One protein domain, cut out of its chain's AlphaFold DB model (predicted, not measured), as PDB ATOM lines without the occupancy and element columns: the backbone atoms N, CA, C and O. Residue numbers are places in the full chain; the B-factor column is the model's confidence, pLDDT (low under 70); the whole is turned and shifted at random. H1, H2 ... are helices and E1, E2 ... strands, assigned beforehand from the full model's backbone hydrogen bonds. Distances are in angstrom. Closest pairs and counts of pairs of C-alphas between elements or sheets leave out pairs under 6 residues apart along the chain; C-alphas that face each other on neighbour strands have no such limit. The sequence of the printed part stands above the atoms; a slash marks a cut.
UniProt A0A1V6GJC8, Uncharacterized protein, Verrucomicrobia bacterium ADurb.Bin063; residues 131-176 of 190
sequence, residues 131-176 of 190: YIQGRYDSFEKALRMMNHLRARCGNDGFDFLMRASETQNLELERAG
ATOM      1  N   TYR A 131     168.015 104.444 182.484       97.75
ATOM      2  CA  TYR A 131     167.469 104.187 181.155       97.75
ATOM      3  C   TYR A 131     166.270 103.238 181.227       97.75
ATOM      4  O   TYR A 131     166.392 102.102 181.673       97.75
ATOM      5  N   ILE A 132     165.113 103.672 180.726       96.00
ATOM      6  CA  ILE A 132     163.930 102.818 180.581       96.00
ATOM      7  C   ILE A 132     163.689 102.563 179.097       96.00
ATOM      8  O   ILE A 132     163.502 103.502 178.312       96.00
ATOM      9  N   GLN A 133     163.666 101.286 178.713       94.56
ATOM     10  CA  GLN A 133     163.308 100.881 177.359       94.56
ATOM     11  C   GLN A 133     161.879 101.329 177.036       94.56
ATOM     12  O   GLN A 133     160.930 101.008 177.753       94.56
ATOM     13  N   GLY A 134     161.707 102.044 175.924       90.00
ATOM     14  CA  GLY A 134     160.388 102.435 175.447       90.00
ATOM     15  C   GLY A 134     159.549 101.233 175.013       90.00
ATOM     16  O   GLY A 134     160.061 100.218 174.538       90.00
ATOM     17  N   ARG A 135     158.222 101.377 175.099       86.62
ATOM     18  CA  ARG A 135     157.247 100.348 174.688       86.62
ATOM     19  C   ARG A 135     157.463  99.824 173.262       86.62
ATOM     20  O   ARG A 135     157.158  98.663 172.997       86.62
ATOM     21  N   TYR A 136     157.996 100.652 172.370       87.38
ATOM     22  CA  TYR A 136     158.233 100.310 170.965       87.38
ATOM     23  C   TYR A 136     159.721 100.150 170.622       87.38
ATOM     24  O   TYR A 136     160.061  99.911 169.467       87.38
ATOM     25  N   ASP A 137     160.621 100.275 171.600       91.62
ATOM     26  CA  ASP A 137     162.047 100.077 171.359       91.62
ATOM     27  C   ASP A 137     162.353  98.581 171.245       91.62
ATOM     28  O   ASP A 137     161.995  97.796 172.127       91.62
ATOM     29  N   SER A 138     163.059  98.186 170.183       94.75
ATOM     30  CA  SER A 138     163.586  96.826 170.057       94.75
ATOM     31  C   SER A 138     164.686  96.564 171.089       94.75
ATOM     32  O   SER A 138     165.317  97.493 171.604       94.75
ATOM     33  N   PHE A 139     164.947  95.286 171.368       94.81
ATOM     34  CA  PHE A 139     166.050  94.882 172.239       94.81
ATOM     35  C   PHE A 139     167.397  95.420 171.735       94.81
ATOM     36  O   PHE A 139     168.144  96.024 172.496       94.81
ATOM     37  N   GLU A 140     167.667  95.321 170.432       95.31
ATOM     38  CA  GLU A 140     168.897  95.842 169.826       95.31
ATOM     39  C   GLU A 140     169.059  97.354 170.018       95.31
ATOM     40  O   GLU A 140     170.157  97.841 170.294       95.31
ATOM     41  N   LYS A 141     167.968  98.123 169.878       94.88
ATOM     42  CA  LYS A 141     167.995  99.572 170.116       94.88
ATOM     43  C   LYS A 141     168.324  99.870 171.577       94.88
ATOM     44  O   LYS A 141     169.140 100.752 171.841       94.88
ATOM     45  N   ALA A 142     167.734  99.116 172.504       96.00
ATOM     46  CA  ALA A 142     168.018  99.244 173.925       96.00
ATOM     47  C   ALA A 142     169.472  98.885 174.260       96.00
ATOM     48  O   ALA A 142     170.144  99.653 174.944       96.00
ATOM     49  N   LEU A 143     169.992  97.792 173.700       95.81
ATOM     50  CA  LEU A 143     171.376  97.370 173.891       95.81
ATOM     51  C   LEU A 143     172.370  98.414 173.361       95.81
ATOM     52  O   LEU A 143     173.356  98.727 174.027       95.81
ATOM     53  N   ARG A 144     172.096  99.022 172.195       96.50
ATOM     54  CA  ARG A 144     172.901 100.144 171.675       96.50
ATOM     55  C   ARG A 144     172.915 101.334 172.633       96.50
ATOM     56  O   ARG A 144     173.979 101.901 172.866       96.50
ATOM     57  N   MET A 145     171.765 101.688 173.206       96.75
ATOM     58  CA  MET A 145     171.675 102.773 174.187       96.75
ATOM     59  C   MET A 145     172.476 102.458 175.455       96.75
ATOM     60  O   MET A 145     173.259 103.286 175.911       96.75
ATOM     61  N   MET A 146     172.349 101.244 175.992       96.88
ATOM     62  CA  MET A 146     173.103 100.816 177.174       96.88
ATOM     63  C   MET A 146     174.612 100.789 176.922       96.88
ATOM     64  O   MET A 146     175.383 101.223 177.771       96.88
ATOM     65  N   ASN A 147     175.053 100.340 175.744       97.25
ATOM     66  CA  ASN A 147     176.464 100.391 175.356       97.25
ATOM     67  C   ASN A 147     176.993 101.826 175.279       97.25
ATOM     68  O   ASN A 147     178.098 102.097 175.748       97.25
ATOM     69  N   HIS A 148     176.202 102.748 174.726       97.94
ATOM     70  CA  HIS A 148     176.541 104.169 174.694       97.94
ATOM     71  C   HIS A 148     176.670 104.751 176.105       97.94
ATOM     72  O   HIS A 148     177.674 105.391 176.413       97.94
ATOM     73  N   LEU A 149     175.696 104.488 176.984       98.12
ATOM     74  CA  LEU A 149     175.739 104.945 178.376       98.12
ATOM     75  C   LEU A 149     176.927 104.350 179.130       98.12
ATOM     76  O   LEU A 149     177.642 105.088 179.797       98.12
ATOM     77  N   ARG A 150     177.220 103.059 178.955       97.62
ATOM     78  CA  ARG A 150     178.403 102.414 179.538       97.62
ATOM     79  C   ARG A 150     179.704 103.066 179.080       97.62
ATOM     80  O   ARG A 150     180.581 103.312 179.901       97.62
ATOM     81  N   ALA A 151     179.825 103.394 177.795       97.69
ATOM     82  CA  ALA A 151     181.003 104.081 177.270       97.69
ATOM     83  C   ALA A 151     181.172 105.505 177.838       97.69
ATOM     84  O   ALA A 151     182.288 106.015 177.885       97.69
ATOM     85  N   ARG A 152     180.079 106.156 178.259       97.50
ATOM     86  CA  ARG A 152     180.088 107.526 178.799       97.50
ATOM     87  C   ARG A 152     180.194 107.596 180.316       97.50
ATOM     88  O   ARG A 152     180.853 108.496 180.823       97.50
ATOM     89  N   CYS A 153     179.557 106.669 181.018       96.75
ATOM     90  CA  CYS A 153     179.385 106.705 182.466       96.75
ATOM     91  C   CYS A 153     180.181 105.608 183.193       96.75
ATOM     92  O   CYS A 153     180.302 105.654 184.412       96.75
ATOM     93  N   GLY A 154     180.717 104.618 182.474       95.69
ATOM     94  CA  GLY A 154     181.276 103.402 183.065       95.69
ATOM     95  C   GLY A 154     180.198 102.375 183.429       95.69
ATOM     96  O   GLY A 154     179.005 102.598 183.221       95.69
ATOM     97  N   ASN A 155     180.630 101.229 183.960       92.12
ATOM     98  CA  ASN A 155     179.751 100.083 184.230       92.12
ATOM     99  C   ASN A 155     178.697 100.373 185.311       92.12
ATOM    100  O   ASN A 155     177.552  99.967 185.154       92.12
ATOM    101  N   ASP A 156     179.063 101.125 186.352       93.38
ATOM    102  CA  ASP A 156     178.181 101.437 187.489       93.38
ATOM    103  C   ASP A 156     177.537 102.832 187.407       93.38
ATOM    104  O   ASP A 156     176.734 103.220 188.265       93.38
ATOM    105  N   GLY A 157     177.891 103.600 186.372       96.38
ATOM    106  CA  GLY A 157     177.511 105.004 186.218       96.38
ATOM    107  C   GLY A 157     176.109 105.236 185.663       96.38
ATOM    108  O   GLY A 157     175.730 106.386 185.461       96.38
ATOM    109  N   PHE A 158     175.338 104.183 185.400       98.06
ATOM    110  CA  PHE A 158     173.925 104.257 185.035       98.06
ATOM    111  C   PHE A 158     173.204 102.976 185.471       98.06
ATOM    112  O   PHE A 158     173.831 101.948 185.706       98.06
ATOM    113  N   ASP A 159     171.883 103.046 185.579       97.69
ATOM    114  CA  ASP A 159     171.015 101.885 185.778       97.69
ATOM    115  C   ASP A 159     170.034 101.775 184.600       97.69
ATOM    116  O   ASP A 159     169.856 102.721 183.824       97.69
ATOM    117  N   PHE A 160     169.378 100.623 184.455       96.31
ATOM    118  CA  PHE A 160     168.431 100.401 183.370       96.31
ATOM    119  C   PHE A 160     167.256  99.500 183.764       96.31
ATOM    120  O   PHE A 160     167.346  98.676 184.670       96.31
ATOM    121  N   LEU A 161     166.152  99.652 183.032       95.06
ATOM    122  CA  LEU A 161     165.002  98.760 183.033       95.06
ATOM    123  C   LEU A 161     164.634  98.435 181.585       95.06
ATOM    124  O   LEU A 161     164.348  99.329 180.784       95.06
ATOM    125  N   MET A 162     164.613  97.149 181.252       92.44
ATOM    126  CA  MET A 162     164.271  96.678 179.916       92.44
ATOM    127  C   MET A 162     163.469  95.383 179.959       92.44
ATOM    128  O   MET A 162     163.541  94.614 180.914       92.44
ATOM    129  N   ARG A 163     162.709  95.146 178.893       91.06
ATOM    130  CA  ARG A 163     162.058  93.870 178.618       91.06
ATOM    131  C   ARG A 163     163.063  92.968 177.916       91.06
ATOM    132  O   ARG A 163     163.648  93.359 176.905       91.06
ATOM    133  N   ALA A 164     163.220  91.763 178.441       91.06
ATOM    134  CA  ALA A 164     164.105  90.752 177.891       91.06
ATOM    135  C   ALA A 164     163.486  89.361 178.076       91.06
ATOM    136  O   ALA A 164     162.918  89.058 179.126       91.06
ATOM    137  N   SER A 165     163.590  88.519 177.048       92.31
ATOM    138  CA  SER A 165     163.386  87.074 177.177       92.31
ATOM    139  C   SER A 165     164.544  86.433 177.952       92.31
ATOM    140  O   SER A 165     165.588  87.055 178.140       92.31
ATOM    141  N   GLU A 166     164.425  85.163 178.348       91.19
ATOM    142  CA  GLU A 166     165.554  84.467 178.991       91.19
ATOM    143  C   GLU A 166     166.797  84.404 178.096       91.19
ATOM    144  O   GLU A 166     167.913  84.595 178.572       91.19
ATOM    145  N   THR A 167     166.615  84.236 176.783       94.38
ATOM    146  CA  THR A 167     167.738  84.268 175.832       94.38
ATOM    147  C   THR A 167     168.424  85.637 175.831       94.38
ATOM    148  O   THR A 167     169.648  85.718 175.840       94.38
ATOM    149  N   GLN A 168     167.642  86.718 175.876       94.94
ATOM    150  CA  GLN A 168     168.159  88.087 175.928       94.94
ATOM    151  C   GLN A 168     168.813  88.419 177.276       94.94
ATOM    152  O   GLN A 168     169.808  89.135 177.303       94.94
ATOM    153  N   ASN A 169     168.319  87.870 178.390       93.38
ATOM    154  CA  ASN A 169     168.985  87.992 179.690       93.38
ATOM    155  C   ASN A 169     170.394  87.382 179.648       93.38
ATOM    156  O   ASN A 169     171.352  88.033 180.055       93.38
ATOM    157  N   LEU A 170     170.538  86.179 179.078       93.12
ATOM    158  CA  LEU A 170     171.850  85.547 178.897       93.12
ATOM    159  C   LEU A 170     172.764  86.375 177.979       93.12
ATOM    160  O   LEU A 170     173.974  86.424 178.189       93.12
ATOM    161  N   GLU A 171     172.204  87.025 176.955       94.69
ATOM    162  CA  GLU A 171     172.956  87.934 176.083       94.69
ATOM    163  C   GLU A 171     173.482  89.158 176.848       94.69
ATOM    164  O   GLU A 171     174.651  89.512 176.700       94.69
ATOM    165  N   LEU A 172     172.662  89.766 177.708       93.75
ATOM    166  CA  LEU A 172     173.062  90.900 178.549       93.75
ATOM    167  C   LEU A 172     174.180  90.523 179.527       93.75
ATOM    168  O   LEU A 172     175.169  91.248 179.628       93.75
ATOM    169  N   GLU A 173     174.055  89.379 180.201       93.56
ATOM    170  CA  GLU A 173     175.072  88.870 181.133       93.56
ATOM    171  C   GLU A 173     176.399  88.598 180.412       93.56
ATOM    172  O   GLU A 173     177.457  89.040 180.860       93.56
ATOM    173  N   ARG A 174     176.353  87.953 179.236       94.00
ATOM    174  CA  ARG A 174     177.537  87.737 178.382       94.00
ATOM    175  C   ARG A 174     178.158  89.044 177.899       94.00
ATOM    176  O   ARG A 174     179.373  89.120 177.742       94.00
ATOM    177  N   ALA A 175     177.339  90.070 177.676       91.25
ATOM    178  CA  ALA A 175     177.791  91.413 177.340       91.25
ATOM    179  C   ALA A 175     178.309  92.201 178.561       91.25
ATOM    180  O   ALA A 175     178.716  93.355 178.397       91.25
ATOM    181  N   GLY A 176     178.313  91.608 179.762       92.62
ATOM    182  CA  GLY A 176     178.847  92.193 180.990       92.62
ATOM    183  C   GLY A 176     177.902  93.168 181.692       92.62
ATOM    184  O   GLY A 176     178.375  94.041 182.417       92.62
TER     185      GLY A 176
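What this domain is: This is residues 131 to 176 of the 190 residues of an uncharacterized protein of Verrucomicrobia bacterium ADurb.Bin063 (UniProt A0A1V6GJC8). The chain runs out along a long helix, H1, folds back along a short strand, E1, and runs out again along a shorter helix, H2, so that the three centres make a triangle with few contacts between its corners. Residues 131 and 132, the first two of the printed part, lie beside residues 160 to 161 of E1 as a short parallel pairing. The printed part has 46 residues with two named helices and one named strand, in the order H1, E1, H2, and the class is mostly helix. The whole is compact, with a radius of gyration of the C-alphas of 10.2 A, and rounded, spanning 25 by 23 by 14 A.

How they stand to each other: Residues 131 to 132 pair, parallel, with residues 160 to 161 of E1, which is residues 159 to 161. E1 pairs with no named strand. H1, residues 139 to 153, has one pair of C-alphas within 8 A of E1, the closest, Met 146 and Phe 160, at 7.8 A; their centres are 10.5 A apart. H2, residues 166 to 174, is only just apart from H1, with the closest C-alphas at 8.0 A. E1 and H2 are apart. In H1 and H2 every O i to N i+4 pair is within hydrogen-bond range.

Where its parts are: H1 runs from Phe 139, with its C-alpha at (166.050, 94.882, 172.239), to Cys 153, over 20.5 A. E1 runs from Asp 159 to Leu 161, over 7.3 A. H2 runs from Glu 166 over 12.4 A to Arg 174, with its C-alpha at (177.537, 87.737, 178.382).

The domain as a whole: The two C-alphas farthest apart are those of Arg 152 and Glu 166, at 27.3 A. The printed part has no cut, and the links from H1 to E1 and from E1 to H2 are tight. The mean pLDDT of the printed part is 94.5, and no printed residue is under 70.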